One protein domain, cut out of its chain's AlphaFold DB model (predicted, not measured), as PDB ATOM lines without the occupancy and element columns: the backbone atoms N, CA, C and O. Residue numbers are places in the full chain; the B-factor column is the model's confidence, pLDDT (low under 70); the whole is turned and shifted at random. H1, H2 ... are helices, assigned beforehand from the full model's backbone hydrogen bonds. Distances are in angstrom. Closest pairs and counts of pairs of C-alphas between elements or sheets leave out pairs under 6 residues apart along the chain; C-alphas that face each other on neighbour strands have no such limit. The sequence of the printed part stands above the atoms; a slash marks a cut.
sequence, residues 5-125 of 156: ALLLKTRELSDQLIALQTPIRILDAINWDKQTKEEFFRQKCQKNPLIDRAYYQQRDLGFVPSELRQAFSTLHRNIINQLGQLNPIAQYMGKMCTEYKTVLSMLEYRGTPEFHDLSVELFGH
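Overview. This is residues 5 to 125 of the 156 residues of the protein "DUF1704 domain-containing protein" of Pseudoalteromonas sp. (UniProt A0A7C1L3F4). Three long helices, H1, H5 and H6, lie side by side in an up-and-down bundle, and a shorter helix, H7, folds back along the last part of H6. Beyond this bundle the rod-like shape is lengthened by a looser end, where the chain runs out through the short H2 to H3 and comes back through the short H4 to H5. The printed part has 121 residues with seven named helices, H1 to H7 in chain order, and no named strand; its class is all helix. It is loose, with a radius of gyration of the C-alphas of 17.9 A, and its C-alphas span 59 by 28 by 20 A.

Arrangement. H1, residues 5 to 21, touches H5, residues 65 to 83, at a shallow tilt of 10 degrees, opposite ways; their closest C-alphas, of Leu 13 and Ile 79, are 6.7 A apart. H1 also touches H6, residues 88 to 108, at a shallow tilt of 9 degrees, the same way, with the C-alphas of Gln 21 and Tyr 100 closest at 7.3 A. H2, residues 26 to 29, and H6 only just touch, with 3 pairs of C-alphas within 8 A, the closest those of Ala 29 and Leu 107 at 7.2 A; H6 does so with residues 103 to 107 alone. H3, residues 34 to 42, and H4, residues 53 to 57, touch no helix. H5 and H6 form a helical hairpin at a shallow tilt of 6 degrees, opposite ways, and the closest C-alphas, of His 76 and Gly 94, are 5.4 A apart. H6 and H7, residues 113 to 123, form another, at a shallow tilt of 23 degrees, opposite ways; H6 touches H7 with residues 99 to 107 alone, and the C-alphas of Met 106 and Phe 115 are closest at 5.1 A. H6 is the hub, touching four helices. H1 and H7 are apart, as are H5 and H7. Every O i to N i+4 pair is within hydrogen-bond range in H1, H3, H4, H5 and H6; in H7 it is 6 of 7, and H2 is too short for such a pair.

Along the chain. H1 begins at C-alpha 5, (182.552, 231.456, 236.595), and measures 24.8 A from first to last C-alpha. H3 measures 12.1 A and ends at C-alpha 42, (162.024, 243.550, 182.440). H5 measures 26.5 A, H6 30.6 A and H7 15.6 A, the last ending at C-alpha 123, (160.646, 232.019, 209.424).

Size, cuts and confidence. The two C-alphas farthest apart are those of Ala 5 and Gln 43, at 59.5 A. The printed part has no cut and no long link; H3 to H4, with 10 residues between them, is a short link. The mean pLDDT of the printed part is 94.9, and no printed residue is under 70.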
ATOM      1  N   ALA A   5     182.080 232.570 237.409       86.00
ATOM      2  CA  ALA A   5     182.552 231.456 236.595       86.00
ATOM      3  C   ALA A   5     181.482 230.970 235.603       86.00
ATOM      4  O   ALA A   5     181.811 230.632 234.467       86.00
ATOM      5  N   LEU A   6     180.204 230.981 235.995       88.44
ATOM      6  CA  LEU A   6     179.096 230.616 235.109       88.44
ATOM      7  C   LEU A   6     178.948 231.628 233.965       88.44
ATOM      8  O   LEU A   6     178.804 231.230 232.814       88.44
ATOM      9  N   LEU A   7     179.039 232.928 234.267       90.12
ATOM     10  CA  LEU A   7     178.955 233.985 233.250       90.12
ATOM     11  C   LEU A   7     180.080 233.889 232.212       90.12
ATOM     12  O   LEU A   7     179.828 234.075 231.024       90.12
ATOM     13  N   LEU A   8     181.304 233.576 232.648       92.94
ATOM     14  CA  LEU A   8     182.442 233.396 231.743       92.94
ATOM     15  C   LEU A   8     182.230 232.209 230.796       92.94
ATOM     16  O   LEU A   8     182.377 232.380 229.588       92.94
ATOM     17  N   LYS A   9     181.794 231.054 231.318       93.19
ATOM     18  CA  LYS A   9     181.467 229.875 230.497       93.19
ATOM     19  C   LYS A   9     180.374 230.176 229.475       93.19
ATOM     20  O   LYS A   9     180.510 229.842 228.302       93.19
ATOM     21  N   THR A  10     179.301 230.843 229.902       94.19
ATOM     22  CA  THR A  10     178.219 231.248 228.998       94.19
ATOM     23  C   THR A  10     178.731 232.149 227.877       94.19
ATOM     24  O   THR A  10     178.369 231.944 226.721       94.19
ATOM     25  N   ARG A  11     179.597 233.119 228.197       95.88
ATOM     26  CA  ARG A  11     180.191 234.008 227.192       95.88
ATOM     27  C   ARG A  11     181.019 233.224 226.174       95.88
ATOM     28  O   ARG A  11     180.800 233.389 224.985       95.88
ATOM     29  N   GLU A  12     181.899 232.334 226.623       97.00
ATOM     30  CA  GLU A  12     182.736 231.515 225.732       97.00
ATOM     31  C   GLU A  12     181.908 230.637 224.785       97.00
ATOM     32  O   GLU A  12     182.227 230.516 223.602       97.00
ATOM     33  N   LEU A  13     180.820 230.041 225.281       97.62
ATOM     34  CA  LEU A  13     179.897 229.263 224.453       97.62
ATOM     35  C   LEU A  13     179.153 230.155 223.449       97.62
ATOM     36  O   LEU A  13     178.904 229.734 222.319       97.62
ATOM     37  N   SER A  14     178.798 231.380 223.848       97.12
ATOM     38  CA  SER A  14     178.159 232.358 222.964       97.12
ATOM     39  C   SER A  14     179.111 232.816 221.863       97.12
ATOM     40  O   SER A  14     178.710 232.892 220.706       97.12
ATOM     41  N   ASP A  15     180.377 233.067 222.193       98.12
ATOM     42  CA  ASP A  15     181.404 233.449 221.223       98.12
ATOM     43  C   ASP A  15     181.625 232.329 220.192       98.12
ATOM     44  O   ASP A  15     181.715 232.591 218.993       98.12
ATOM     45  N   GLN A  16     181.624 231.062 220.630       98.12
ATOM     46  CA  GLN A  16     181.669 229.906 219.725       98.12
ATOM     47  C   GLN A  16     180.436 229.832 218.818       98.12
ATOM     48  O   GLN A  16     180.579 229.586 217.621       98.12
ATOM     49  N   LEU A  17     179.234 230.067 219.356       98.06
ATOM     50  CA  LEU A  17     178.004 230.105 218.558       98.06
ATOM     51  C   LEU A  17     178.088 231.181 217.467       98.06
ATOM     52  O   LEU A  17     177.823 230.891 216.300       98.06
ATOM     53  N   ILE A  18     178.526 232.389 217.838       97.81
ATOM     54  CA  ILE A  18     178.717 233.517 216.919       97.81
ATOM     55  C   ILE A  18     179.735 233.162 215.829       97.81
ATOM     56  O   ILE A  18     179.488 233.404 214.645       97.81
ATOM     57  N   ALA A  19     180.860 232.550 216.198       98.06
ATOM     58  CA  ALA A  19     181.880 232.137 215.241       98.06
ATOM     59  C   ALA A  19     181.331 231.137 214.205       98.06
ATOM     60  O   ALA A  19     181.609 231.281 213.015       98.06
ATOM     61  N   LEU A  20     180.509 230.171 214.633       98.12
ATOM     62  CA  LEU A  20     179.910 229.176 213.736       98.12
ATOM     63  C   LEU A  20     178.831 229.754 212.810       98.12
ATOM     64  O   LEU A  20     178.733 229.324 211.662       98.12
ATOM     65  N   GLN A  21     178.029 230.719 213.273       96.44
ATOM     66  CA  GLN A  21     176.993 231.339 212.434       96.44
ATOM     67  C   GLN A  21     177.540 232.392 211.462       96.44
ATOM     68  O   GLN A  21     176.934 232.633 210.425       96.44
ATOM     69  N   THR A  22     178.672 233.029 211.780       96.38
ATOM     70  CA  THR A  22     179.260 234.127 210.990       96.38
ATOM     71  C   THR A  22     179.427 233.824 209.488       96.38
ATOM     72  O   THR A  22     179.099 234.700 208.680       96.38
ATOM     73  N   PRO A  23     179.909 232.638 209.057       96.12
ATOM     74  CA  PRO A  23     180.007 232.321 207.628       96.12
ATOM     75  C   PRO A  23     178.647 232.099 206.940       96.12
ATOM     76  O   PRO A  23     178.575 232.141 205.714       96.12
ATOM     77  N   ILE A  24     177.562 231.877 207.688       96.69
ATOM     78  CA  ILE A  24     176.248 231.520 207.138       96.69
ATOM     79  C   ILE A  24     175.499 232.786 206.715       96.69
ATOM     80  O   ILE A  24     174.717 233.368 207.467       96.69
ATOM     81  N   ARG A  25     175.714 233.206 205.470       94.25
ATOM     82  CA  ARG A  25     175.035 234.366 204.876       94.25
ATOM     83  C   ARG A  25     173.874 233.920 203.997       94.25
ATOM     84  O   ARG A  25     174.028 233.731 202.795       94.25
ATOM     85  N   ILE A  26     172.697 233.761 204.607       94.69
ATOM     86  CA  ILE A  26     171.488 233.251 203.934       94.69
ATOM     87  C   ILE A  26     171.153 234.077 202.686       94.69
ATOM     88  O   ILE A  26     170.961 233.508 201.616       94.69
ATOM     89  N   LEU A  27     171.136 235.411 202.807       92.94
ATOM     90  CA  LEU A  27     170.783 236.308 201.701       92.94
ATOM     91  C   LEU A  27     171.771 236.225 200.535       92.94
ATOM     92  O   LEU A  27     171.344 236.232 199.384       92.94
ATOM     93  N   ASP A  28     173.068 236.098 200.822       92.81
ATOM     94  CA  ASP A  28     174.091 235.923 199.788       92.81
ATOM     95  C   ASP A  28     173.931 234.564 199.095       92.81
ATOM     96  O   ASP A  28     174.024 234.473 197.871       92.81
ATOM     97  N   ALA A  29     173.612 233.520 199.864       93.44
ATOM     98  CA  ALA A  29     173.432 232.168 199.355       93.44
ATOM     99  C   ALA A  29     172.203 232.023 198.439       93.44
ATOM    100  O   ALA A  29     172.231 231.213 197.515       93.44
ATOM    101  N   ILE A  30     171.129 232.784 198.653       93.56
ATOM    102  CA  ILE A  30     169.914 232.712 197.815       93.56
ATOM    103  C   ILE A  30     169.853 233.811 196.747       93.56
ATOM    104  O   ILE A  30     168.864 233.927 196.023       93.56
ATOM    105  N   ASN A  31     170.891 234.643 196.646       92.31
ATOM    106  CA  ASN A  31     170.868 235.807 195.777       92.31
ATOM    107  C   ASN A  31     170.878 235.424 194.291       92.31
ATOM    108  O   ASN A  31     171.580 234.508 193.850       92.31
ATOM    109  N   TRP A  32     170.146 236.193 193.492       92.19
ATOM    110  CA  TRP A  32     170.151 236.061 192.039       92.19
ATOM    111  C   TRP A  32     171.316 236.835 191.425       92.19
ATOM    112  O   TRP A  32     171.704 237.902 191.921       92.19
ATOM    113  N   ASP A  33     171.856 236.327 190.318       91.38
ATOM    114  CA  ASP A  33     172.780 237.108 189.507       91.38
ATOM    115  C   ASP A  33     172.090 238.315 188.859       91.38
ATOM    116  O   ASP A  33     170.865 238.472 188.853       91.38
ATOM    117  N   LYS A  34     172.924 239.215 188.339       92.44
ATOM    118  CA  LYS A  34     172.474 240.468 187.745       92.44
ATOM    119  C   LYS A  34     171.516 240.234 186.574       92.44
ATOM    120  O   LYS A  34     170.486 240.893 186.512       92.44
ATOM    121  N   GLN A  35     171.824 239.284 185.694       91.88
ATOM    122  CA  GLN A  35     171.018 239.010 184.505       91.88
ATOM    123  C   GLN A  35     169.621 238.504 184.880       91.88
ATOM    124  O   GLN A  35     168.622 238.971 184.341       91.88
ATOM    125  N   THR A  36     169.548 237.593 185.846       92.62
ATOM    126  CA  THR A  36     168.299 237.025 186.353       92.62
ATOM    127  C   THR A  36     167.415 238.101 186.982       92.62
ATOM    128  O   THR A  36     166.214 238.156 186.716       92.62
ATOM    129  N   LYS A  37     168.013 239.015 187.759       92.12
ATOM    130  CA  LYS A  37     167.305 240.179 188.318       92.12
ATOM    131  C   LYS A  37     166.792 241.113 187.228       92.12
ATOM    132  O   LYS A  37     165.631 241.510 187.260       92.12
ATOM    133  N   GLU A  38     167.644 241.470 186.273       93.12
ATOM    134  CA  GLU A  38     167.275 242.367 185.176       93.12
ATOM    135  C   GLU A  38     166.131 241.796 184.339       93.12
ATOM    136  O   GLU A  38     165.216 242.533 183.977       93.12
ATOM    137  N   GLU A  39     166.142 240.491 184.069       92.06
ATOM    138  CA  GLU A  39     165.065 239.833 183.335       92.06
ATOM    139  C   GLU A  39     163.754 239.821 184.132       92.06
ATOM    140  O   GLU A  39     162.701 240.144 183.582       92.06
ATOM    141  N   PHE A  40     163.808 239.554 185.440       94.06
ATOM    142  CA  PHE A  40     162.631 239.620 186.310       94.06
ATOM    143  C   PHE A  40     161.958 241.005 186.276       94.06
ATOM    144  O   PHE A  40     160.741 241.114 186.090       94.06
ATOM    145  N   PHE A  41     162.749 242.082 186.375       93.75
ATOM    146  CA  PHE A  41     162.226 243.450 186.297       93.75
ATOM    147  C   PHE A  41     161.773 243.839 184.887       93.75
ATOM    148  O   PHE A  41     160.764 244.530 184.737       93.75
ATOM    149  N   ARG A  42     162.448 243.357 183.837       93.44
ATOM    150  CA  ARG A  42     162.024 243.550 182.440       93.44
ATOM    151  C   ARG A  42     160.642 242.953 182.181       93.44
ATOM    152  O   ARG A  42     159.843 243.533 181.450       93.44
ATOM    153  N   GLN A  43     160.336 241.835 182.836       93.00
ATOM    154  CA  GLN A  43     159.028 241.180 182.809       93.00
ATOM    155  C   GLN A  43     158.023 241.791 183.807       93.00
ATOM    156  O   GLN A  43     156.982 241.191 184.083       93.00
ATOM    157  N   LYS A  44     158.304 242.991 184.342       92.94
ATOM    158  CA  LYS A  44     157.458 243.734 185.293       92.94
ATOM    159  C   LYS A  44     157.077 242.919 186.536       92.94
ATOM    160  O   LYS A  44     155.969 243.071 187.046       92.94
ATOM    161  N   CYS A  45     157.967 242.037 186.992       91.81
ATOM    162  CA  CYS A  45     157.746 241.170 188.152       91.81
ATOM    163  C   CYS A  45     156.549 240.204 188.005       91.81
ATOM    164  O   CYS A  45     156.046 239.699 189.003       91.81
ATOM    165  N   GLN A  46     156.063 239.948 186.782       93.56
ATOM    166  CA  GLN A  46     154.875 239.106 186.547       93.56
ATOM    167  C   GLN A  46     155.201 237.631 186.303       93.56
ATOM    168  O   GLN A  46     154.307 236.792 186.218       93.56
ATOM    169  N   LYS A  47     156.481 237.312 186.136       90.38
ATOM    170  CA  LYS A  47     156.966 235.977 185.801       90.38
ATOM    171  C   LYS A  47     158.201 235.692 186.633       90.38
ATOM    172  O   LYS A  47     159.137 236.487 186.645       90.38
ATOM    173  N   ASN A  48     158.191 234.556 187.320       86.38
ATOM    174  CA  ASN A  48     159.338 234.127 188.103       86.38
ATOM    175  C   ASN A  48     160.497 233.746 187.172       86.38
ATOM    176  O   ASN A  48     160.258 233.143 186.119       86.38
ATOM    177  N   PRO A  49     161.745 234.071 187.544       87.25
ATOM    178  CA  PRO A  49     162.903 233.621 186.792       87.25
ATOM    179  C   PRO A  49     163.014 232.089 186.837       87.25
ATOM    180  O   PRO A  49     162.602 231.451 187.807       87.25
ATOM    181  N   LEU A  50     163.593 231.498 185.788       86.88
ATOM    182  CA  LEU A  50     163.844 230.057 185.702       86.88
ATOM    183  C   LEU A  50     165.049 229.681 186.571       86.88
ATOM    184  O   LEU A  50     166.157 229.493 186.074       86.88
ATOM    185  N   ILE A  51     164.828 229.631 187.882       90.50
ATOM    186  CA  ILE A  51     165.833 229.259 188.875       90.50
ATOM    187  C   ILE A  51     165.455 227.908 189.457       90.50
ATOM    188  O   ILE A  51     164.418 227.767 190.104       90.50
ATOM    189  N   ASP A  52     166.323 226.932 189.251       91.81
ATOM    190  CA  ASP A  52     166.159 225.573 189.736       91.81
ATOM    191  C   ASP A  52     167.372 225.134 190.570       91.81
ATOM    192  O   ASP A  52     168.283 225.907 190.889       91.81
ATOM    193  N   ARG A  53     167.387 223.858 190.946       94.25
ATOM    194  CA  ARG A  53     168.509 223.255 191.663       94.25
ATOM    195  C   ARG A  53     169.829 223.360 190.893       94.25
ATOM    196  O   ARG A  53     170.869 223.568 191.516       94.25
ATOM    197  N   ALA A  54     169.807 223.218 189.567       93.88
ATOM    198  CA  ALA A  54     171.015 223.244 188.747       93.88
ATOM    199  C   ALA A  54     171.675 224.630 188.768       93.88
ATOM    200  O   ALA A  54     172.904 224.720 188.817       93.88
ATOM    201  N   TYR A  55     170.874 225.700 188.819       94.19
ATOM    202  CA  TYR A  55     171.370 227.062 189.028       94.19
ATOM    203  C   TYR A  55     172.162 227.193 190.341       94.19
ATOM    204  O   TYR A  55     173.265 227.742 190.350       94.19
ATOM    205  N   TYR A  56     171.640 226.668 191.455       94.81
ATOM    206  CA  TYR A  56     172.302 226.794 192.760       94.81
ATOM    207  C   TYR A  56     173.466 225.824 192.969       94.81
ATOM    208  O   TYR A  56     174.383 226.151 193.717       94.81
ATOM    209  N   GLN A  57     173.492 224.671 192.296       92.06
ATOM    210  CA  GLN A  57     174.631 223.742 192.347       92.06
ATOM    211  C   GLN A  57     175.922 224.343 191.781       92.06
ATOM    212  O   GLN A  57     177.012 223.961 192.195       92.06
ATOM    213  N   GLN A  58     175.806 225.303 190.862       91.94
ATOM    214  CA  GLN A  58     176.947 226.027 190.295       91.94
ATOM    215  C   GLN A  58     177.459 227.144 191.219       91.94
ATOM    216  O   GLN A  58     178.481 227.764 190.929       91.94
ATOM    217  N   ARG A  59     176.746 227.433 192.317       90.44
ATOM    218  CA  ARG A  59     177.036 228.538 193.235       90.44
ATOM    219  C   ARG A  59     177.402 227.992 194.605       90.44
ATOM    220  O   ARG A  59     176.539 227.570 195.384       90.44
ATOM    221  N   ASP A  60     178.698 228.038 194.883       90.69
ATOM    222  CA  ASP A  60     179.242 227.610 196.161       90.69
ATOM    223  C   ASP A  60     178.682 228.440 197.329       90.69
ATOM    224  O   ASP A  60     178.349 229.619 197.186       90.69
ATOM    225  N   LEU A  61     178.558 227.798 198.489       92.81
ATOM    226  CA  LEU A  61     178.100 228.420 199.730       92.81
ATOM    227  C   LEU A  61     179.220 229.189 200.445       92.81
ATOM    228  O   LEU A  61     178.931 229.981 201.338       92.81
ATOM    229  N   GLY A  62     180.486 228.965 200.074       92.06
ATOM    230  CA  GLY A  62     181.645 229.533 200.766       92.06
ATOM    231  C   GLY A  62     181.945 228.860 202.110       92.06
ATOM    232  O   GLY A  62     182.766 229.354 202.882       92.06
ATOM    233  N   PHE A  63     181.276 227.743 202.402       94.00
ATOM    234  CA  PHE A  63     181.498 226.877 203.557       94.00
ATOM    235  C   PHE A  63     180.984 225.467 203.246       94.00
ATOM    236  O   PHE A  63     180.180 225.276 202.334       94.00
ATOM    237  N   VAL A  64     181.398 224.482 204.044       95.31
ATOM    238  CA  VAL A  64     180.943 223.093 203.916       95.31
ATOM    239  C   VAL A  64     179.800 222.831 204.911       95.31
ATOM    240  O   VAL A  64     180.041 222.807 206.123       95.31
ATOM    241  N   PRO A  65     178.545 222.617 204.456       95.81
ATOM    242  CA  PRO A  65     177.406 222.452 205.363       95.81
ATOM    243  C   PRO A  65     177.541 221.274 206.331       95.81
ATOM    244  O   PRO A  65     177.150 221.382 207.493       95.81
ATOM    245  N   SER A  66     178.112 220.149 205.891       96.00
ATOM    246  CA  SER A  66     178.302 218.963 206.734       96.00
ATOM    247  C   SER A  66     179.261 219.221 207.902       96.00
ATOM    248  O   SER A  66     178.979 218.798 209.026       96.00
ATOM    249  N   GLU A  67     180.342 219.971 207.673       97.56
ATOM    250  CA  GLU A  67     181.305 220.356 208.710       97.56
ATOM    251  C   GLU A  67     180.671 221.289 209.742       97.56
ATOM    252  O   GLU A  67     180.737 221.016 210.944       97.56
ATOM    253  N   LEU A  68     179.972 222.340 209.294       97.75
ATOM    254  CA  LEU A  68     179.274 223.250 210.206       97.75
ATOM    255  C   LEU A  68     178.181 222.529 211.000       97.75
ATOM    256  O   LEU A  68     178.050 222.742 212.205       97.75
ATOM    257  N   ARG A  69     177.435 221.609 210.382       97.81
ATOM    258  CA  ARG A  69     176.406 220.811 211.069       97.81
ATOM    259  C   ARG A  69     177.001 219.954 212.188       97.81
ATOM    260  O   ARG A  69     176.393 219.815 213.260       97.81
ATOM    261  N   GLN A  70     178.189 219.396 211.962       98.25
ATOM    262  CA  GLN A  70     178.930 218.652 212.977       98.25
ATOM    263  C   GLN A  70     179.475 219.575 214.076       98.25
ATOM    264  O   GLN A  70     179.414 219.221 215.261       98.25
ATOM    265  N   ALA A  71     179.941 220.772 213.714       98.38
ATOM    266  CA  ALA A  71     180.392 221.787 214.659       98.38
ATOM    267  C   ALA A  71     179.252 222.259 215.579       98.38
ATOM    268  O   ALA A  71     179.406 222.204 216.797       98.38
ATOM    269  N   PHE A  72     178.068 222.584 215.041       98.56
ATOM    270  CA  PHE A  72     176.881 222.915 215.846       98.56
ATOM    271  C   PHE A  72     176.450 221.760 216.748       98.56
ATOM    272  O   PHE A  72     176.099 221.972 217.905       98.56
ATOM    273  N   SER A  73     176.510 220.520 216.255       98.25
ATOM    274  CA  SER A  73     176.184 219.347 217.076       98.25
ATOM    275  C   SER A  73     177.178 219.171 218.229       98.25
ATOM    276  O   SER A  73     176.797 218.750 219.319       98.25
ATOM    277  N   THR A  74     178.447 219.522 218.016       98.50
ATOM    278  CA  THR A  74     179.483 219.513 219.056       98.50
ATOM    279  C   THR A  74     179.290 220.638 220.064       98.50
ATOM    280  O   THR A  74     179.302 220.376 221.266       98.50
ATOM    281  N   LEU A  75     179.024 221.856 219.591       98.44
ATOM    282  CA  LEU A  75     178.712 222.997 220.443       98.44
ATOM    283  C   LEU A  75     177.476 222.729 221.309       98.44
ATOM    284  O   LEU A  75     177.519 222.961 222.512       98.44
ATOM    285  N   HIS A  76     176.413 222.155 220.742       98.12
ATOM    286  CA  HIS A  76     175.204 221.815 221.491       98.12
ATOM    287  C   HIS A  76     175.493 220.839 222.646       98.12
ATOM    288  O   HIS A  76     175.059 221.073 223.774       98.12
ATOM    289  N   ARG A  77     176.297 219.789 222.411       98.00
ATOM    290  CA  ARG A  77     176.738 218.886 223.492       98.00
ATOM    291  C   ARG A  77     177.540 219.633 224.561       98.00
ATOM    292  O   ARG A  77     177.312 219.421 225.747       98.00
ATOM    293  N   ASN A  78     178.445 220.525 224.156       97.69
ATOM    294  CA  ASN A  78     179.250 221.319 225.088       97.69
ATOM    295  C   ASN A  78     178.386 222.255 225.942       97.69
ATOM    296  O   ASN A  78     178.603 222.335 227.150       97.69
ATOM    297  N   ILE A  79     177.383 222.903 225.345       97.50
ATOM    298  CA  ILE A  79     176.410 223.747 226.047       97.50
ATOM    299  C   ILE A  79     175.713 222.946 227.153       97.50
ATOM    300  O   ILE A  79     175.715 223.370 228.310       97.50
ATOM    301  N   ILE A  80     175.179 221.764 226.824       96.62
ATOM    302  CA  ILE A  80     174.494 220.897 227.794       96.62
ATOM    303  C   ILE A  80     175.454 220.457 228.905       96.62
ATOM    304  O   ILE A  80     175.112 220.556 230.083       96.62
ATOM    305  N   ASN A  81     176.661 220.015 228.547       96.19
ATOM    306  CA  ASN A  81     177.647 219.512 229.504       96.19
ATOM    307  C   ASN A  81     178.146 220.591 230.477       96.19
ATOM    308  O   ASN A  81     178.465 220.278 231.621       96.19
ATOM    309  N   GLN A  82     178.244 221.849 230.039       94.88
ATOM    310  CA  GLN A  82     178.812 222.928 230.852       94.88
ATOM    311  C   GLN A  82     177.774 223.716 231.654       94.88
ATOM    312  O   GLN A  82     178.075 224.140 232.771       94.88
ATOM    313  N   LEU A  83     176.589 223.949 231.086       94.50
ATOM    314  CA  LEU A  83     175.548 224.782 231.698       94.50
ATOM    315  C   LEU A  83     174.421 223.959 232.336       94.50
ATOM    316  O   LEU A  83     173.685 224.487 233.170       94.50
ATOM    317  N   GLY A  84     174.306 222.680 231.968       93.50
ATOM    318  CA  GLY A  84     173.235 221.781 232.384       93.50
ATOM    319  C   GLY A  84     171.991 221.893 231.497       93.50
ATOM    320  O   GLY A  84     171.590 222.976 231.081       93.50
ATOM    321  N   GLN A  85     171.334 220.761 231.240       92.19
ATOM    322  CA  GLN A  85     170.173 220.667 230.339       92.19
ATOM    323  C   GLN A  85     168.965 221.518 230.773       92.19
ATOM    324  O   GLN A  85     168.208 222.003 229.935       92.19
ATOM    325  N   LEU A  86     168.767 221.693 232.083       93.88
ATOM    326  CA  LEU A  86     167.635 222.448 232.637       93.88
ATOM    327  C   LEU A  86     167.891 223.962 232.696       93.88
ATOM    328  O   LEU A  86     167.014 224.716 233.105       93.88
ATOM    329  N   ASN A  87     169.086 224.420 232.314       93.06
ATOM    330  CA  ASN A  87     169.418 225.835 232.319       93.06
ATOM    331  C   ASN A  87     168.715 226.552 231.145       93.06
ATOM    332  O   ASN A  87     168.917 226.151 229.997       93.06
ATOM    333  N   PRO A  88     167.947 227.634 231.382       94.38
ATOM    334  CA  PRO A  88     167.247 228.357 230.315       94.38
ATOM    335  C   PRO A  88     168.169 228.888 229.208       94.38
ATOM    336  O   PRO A  88     167.807 228.873 228.034       94.38
ATOM    337  N   ILE A  89     169.388 229.312 229.559       94.38
ATOM    338  CA  ILE A  89     170.395 229.769 228.591       94.38
ATOM    339  C   ILE A  89     170.846 228.591 227.722       94.38
ATOM    340  O   ILE A  89     170.940 228.723 226.504       94.38
ATOM    341  N   ALA A  90     171.071 227.423 228.330       96.00
ATOM    342  CA  ALA A  90     171.444 226.217 227.600       96.00
ATOM    343  C   ALA A  90     170.342 225.776 226.629       96.00
ATOM    344  O   ALA A  90     170.637 225.428 225.488       96.00
ATOM    345  N   GLN A  91     169.076 225.845 227.054       96.75
ATOM    346  CA  GLN A  91     167.920 225.548 226.205       96.75
ATOM    347  C   GLN A  91     167.831 226.510 225.018       96.75
ATOM    348  O   GLN A  91     167.666 226.066 223.882       96.75
ATOM    349  N   TYR A  92     167.998 227.812 225.261       96.75
ATOM    350  CA  TYR A  92     167.986 228.818 224.201       96.75
ATOM    351  C   TYR A  92     169.130 228.610 223.198       96.75
ATOM    352  O   TYR A  92     168.891 228.507 221.999       96.75
ATOM    353  N   MET A  93     170.372 228.468 223.667       97.62
ATOM    354  CA  MET A  93     171.520 228.249 222.779       97.62
ATOM    355  C   MET A  93     171.442 226.902 222.043       97.62
ATOM    356  O   MET A  93     171.859 226.800 220.889       97.62
ATOM    357  N   GLY A  94     170.883 225.867 222.679       97.69
ATOM    358  CA  GLY A  94     170.609 224.578 222.042       97.69
ATOM    359  C   GLY A  94     169.553 224.679 220.938       97.69
ATOM    360  O   GLY A  94     169.725 224.097 219.863       97.69
ATOM    361  N   LYS A  95     168.504 225.484 221.161       97.62
ATOM    362  CA  LYS A  95     167.521 225.835 220.129       97.62
ATOM    363  C   LYS A  95     168.199 226.534 218.946       97.62
ATOM    364  O   LYS A  95     168.065 226.044 217.831       97.62
ATOM    365  N   MET A  96     169.029 227.551 219.191       97.69
ATOM    366  CA  MET A  96     169.798 228.235 218.136       97.69
ATOM    367  C   MET A  96     170.683 227.265 217.333       97.69
ATOM    368  O   MET A  96     170.714 227.314 216.107       97.69
ATOM    369  N   CYS A  97     171.380 226.331 217.997       98.19
ATOM    370  CA  CYS A  97     172.174 225.304 217.304       98.19
ATOM    371  C   CYS A  97     171.314 224.421 216.388       98.19
ATOM    372  O   CYS A  97     171.786 223.960 215.350       98.19
ATOM    373  N   THR A  98     170.071 224.147 216.786       97.75
ATOM    374  CA  THR A  98     169.129 223.342 216.004       97.75
ATOM    375  C   THR A  98     168.616 224.136 214.805       97.75
ATOM    376  O   THR A  98     168.711 223.644 213.685       97.75
ATOM    377  N   GLU A  99     168.200 225.385 215.014       97.88
ATOM    378  CA  GLU A  99     167.756 226.295 213.951       97.88
ATOM    379  C   GLU A  99     168.846 226.502 212.895       97.88
ATOM    380  O   GLU A  99     168.582 226.358 211.704       97.88
ATOM    381  N   TYR A 100     170.103 226.721 213.292       98.25
ATOM    382  CA  TYR A 100     171.195 226.837 212.322       98.25
ATOM    383  C   TYR A 100     171.446 225.545 211.542       98.25
ATOM    384  O   TYR A 100     171.780 225.604 210.361       98.25
ATOM    385  N   LYS A 101     171.245 224.365 212.137       98.06
ATOM    386  CA  LYS A 101     171.301 223.107 211.377       98.06
ATOM    387  C   LYS A 101     170.159 223.004 210.364       98.06
ATOM    388  O   LYS A 101     170.397 222.496 209.270       98.06
ATOM    389  N   THR A 102     168.967 223.496 210.698       98.19
ATOM    390  CA  THR A 102     167.842 223.602 209.757       98.19
ATOM    391  C   THR A 102     168.157 224.605 208.642       98.19
ATOM    392  O   THR A 102     167.934 224.288 207.479       98.19
ATOM    393  N   VAL A 103     168.799 225.744 208.944       98.19
ATOM    394  CA  VAL A 103     169.302 226.695 207.930       98.19
ATOM    395  C   VAL A 103     170.294 226.019 206.982       98.19
ATOM    396  O   VAL A 103     170.195 226.190 205.771       98.19
ATOM    397  N   LEU A 104     171.236 225.226 207.503       97.94
ATOM    398  CA  LEU A 104     172.191 224.490 206.668       97.94
ATOM    399  C   LEU A 104     171.479 223.522 205.716       97.94
ATOM    400  O   LEU A 104     171.803 223.509 204.532       97.94
ATOM    401  N   SER A 105     170.483 222.771 206.204       97.56
ATOM    402  CA  SER A 105     169.634 221.934 205.343       97.56
ATOM    403  C   SER A 105     168.907 222.772 204.294       97.56
ATOM    404  O   SER A 105     168.963 222.459 203.112       97.56
ATOM    405  N   MET A 106     168.267 223.871 204.702       97.88
ATOM    406  CA  MET A 106     167.533 224.759 203.799       97.88
ATOM    407  C   MET A 106     168.434 225.215 202.647       97.88
ATOM    408  O   MET A 106     168.049 225.138 201.484       97.88
ATOM    409  N   LEU A 107     169.676 225.607 202.943       96.94
ATOM    410  CA  LEU A 107     170.637 226.051 201.934       96.94
ATOM    411  C   LEU A 107     171.126 224.931 200.991       96.94
ATOM    412  O   LEU A 107     171.496 225.218 199.849       96.94
ATOM    413  N   GLU A 108     171.109 223.667 201.411       96.06
ATOM    414  CA  GLU A 108     171.406 222.520 200.535       96.06
ATOM    415  C   GLU A 108     170.265 222.221 199.551       96.06
ATOM    416  O   GLU A 108     170.518 221.738 198.445       96.06
ATOM    417  N   TYR A 109     169.025 222.547 199.926       96.62
ATOM    418  CA  TYR A 109     167.823 222.348 199.110       96.62
ATOM    419  C   TYR A 109     167.451 223.562 198.241       96.62
ATOM    420  O   TYR A 109     166.393 223.580 197.617       96.62
ATOM    421  N   ARG A 110     168.313 224.585 198.135       95.69
ATOM    422  CA  ARG A 110     168.069 225.745 197.253       95.69
ATOM    423  C   ARG A 110     167.685 225.303 195.833       95.69
ATOM    424  O   ARG A 110     168.381 224.507 195.203       95.69
ATOM    425  N   GLY A 111     166.594 225.872 195.318       93.75
ATOM    426  CA  GLY A 111     166.067 225.553 193.987       93.75
ATOM    427  C   GLY A 111     165.190 224.298 193.930       93.75
ATOM    428  O   GLY A 111     164.848 223.863 192.830       93.75
ATOM    429  N   THR A 112     164.821 223.720 195.077       95.44
ATOM    430  CA  THR A 112     163.831 222.639 195.184       95.44
ATOM    431  C   THR A 112     162.660 223.053 196.089       95.44
ATOM    432  O   THR A 112     162.793 224.015 196.851       95.44
ATOM    433  N   PRO A 113     161.498 222.372 196.020       94.69
ATOM    434  CA  PRO A 113     160.363 222.656 196.903       94.69
ATOM    435  C   PRO A 113     160.699 222.548 198.396       94.69
ATOM    436  O   PRO A 113     160.221 223.355 199.182       94.69
ATOM    437  N   GLU A 114     161.587 221.632 198.784       96.94
ATOM    438  CA  GLU A 114     161.994 221.407 200.178       96.94
ATOM    439  C   GLU A 114     162.657 222.641 200.815       96.94
ATOM    440  O   GLU A 114     162.600 222.820 202.031       96.94
ATOM    441  N   PHE A 115     163.253 223.533 200.010       96.81
ATOM    442  CA  PHE A 115     163.712 224.838 200.494       96.81
ATOM    443  C   PHE A 115     162.573 225.629 201.145       96.81
ATOM    444  O   PHE A 115     162.777 226.261 202.180       96.81
ATOM    445  N   HIS A 116     161.384 225.612 200.534       94.75
ATOM    446  CA  HIS A 116     160.222 226.335 201.037       94.75
ATOM    447  C   HIS A 116     159.764 225.769 202.378       94.75
ATOM    448  O   HIS A 116     159.587 226.542 203.314       94.75
ATOM    449  N   ASP A 117     159.649 224.447 202.486       96.25
ATOM    450  CA  ASP A 117     159.193 223.787 203.713       96.25
ATOM    451  C   ASP A 117     160.111 224.129 204.897       96.25
ATOM    452  O   ASP A 117     159.646 224.547 205.958       96.25
ATOM    453  N   LEU A 118     161.430 224.061 204.684       97.31
ATOM    454  CA  LEU A 118     162.425 224.419 205.699       97.31
ATOM    455  C   LEU A 118     162.442 225.927 206.000       97.31
ATOM    456  O   LEU A 118     162.640 226.330 207.145       97.31
ATOM    457  N   SER A 119     162.214 226.776 204.994       96.25
ATOM    458  CA  SER A 119     162.085 228.224 205.191       96.25
ATOM    459  C   SER A 119     160.846 228.577 206.014       96.25
ATOM    460  O   SER A 119     160.912 229.488 206.836       96.25
ATOM    461  N   VAL A 120     159.726 227.886 205.799       95.25
ATOM    462  CA  VAL A 120     158.495 228.073 206.578       95.25
ATOM    463  C   VAL A 120     158.703 227.621 208.020       95.25
ATOM    464  O   VAL A 120     158.298 228.334 208.932       95.25
ATOM    465  N   GLU A 121     159.391 226.501 208.250       94.19
ATOM    466  CA  GLU A 121     159.741 226.053 209.606       94.19
ATOM    467  C   GLU A 121     160.564 227.106 210.372       94.19
ATOM    468  O   GLU A 121     160.337 227.337 211.558       94.19
ATOM    469  N   LEU A 122     161.507 227.764 209.691       94.62
ATOM    470  CA  LEU A 122     162.423 228.737 210.295       94.62
ATOM    471  C   LEU A 122     161.819 230.130 210.490       94.62
ATOM    472  O   LEU A 122     162.088 230.784 211.497       94.62
ATOM    473  N   PHE A 123     161.063 230.615 209.505       92.31
ATOM    474  CA  PHE A 123     160.646 232.019 209.424       92.31
ATOM    475  C   PHE A 123     159.127 232.214 209.461       92.31
ATOM    476  O   PHE A 123     158.664 233.352 209.534       92.31
ATOM    477  N   GLY A 124     158.359 231.126 209.432       91.44
ATOM    478  CA  GLY A 124     156.907 231.142 209.313       91.44
ATOM    479  C   GLY A 124     156.422 231.306 207.873       91.44
ATOM    480  O   GLY A 124     157.178 231.599 206.940       91.44
ATOM    481  N   HIS A 125     155.121 231.117 207.689       91.06
ATOM    482  CA  HIS A 125     154.429 231.317 206.429       91.06
ATOM    483  C   HIS A 125     153.611 232.627 206.463       91.06
ATOM    484  O   HIS A 125     152.988 232.946 207.474       91.06
TER     485      HIS A 125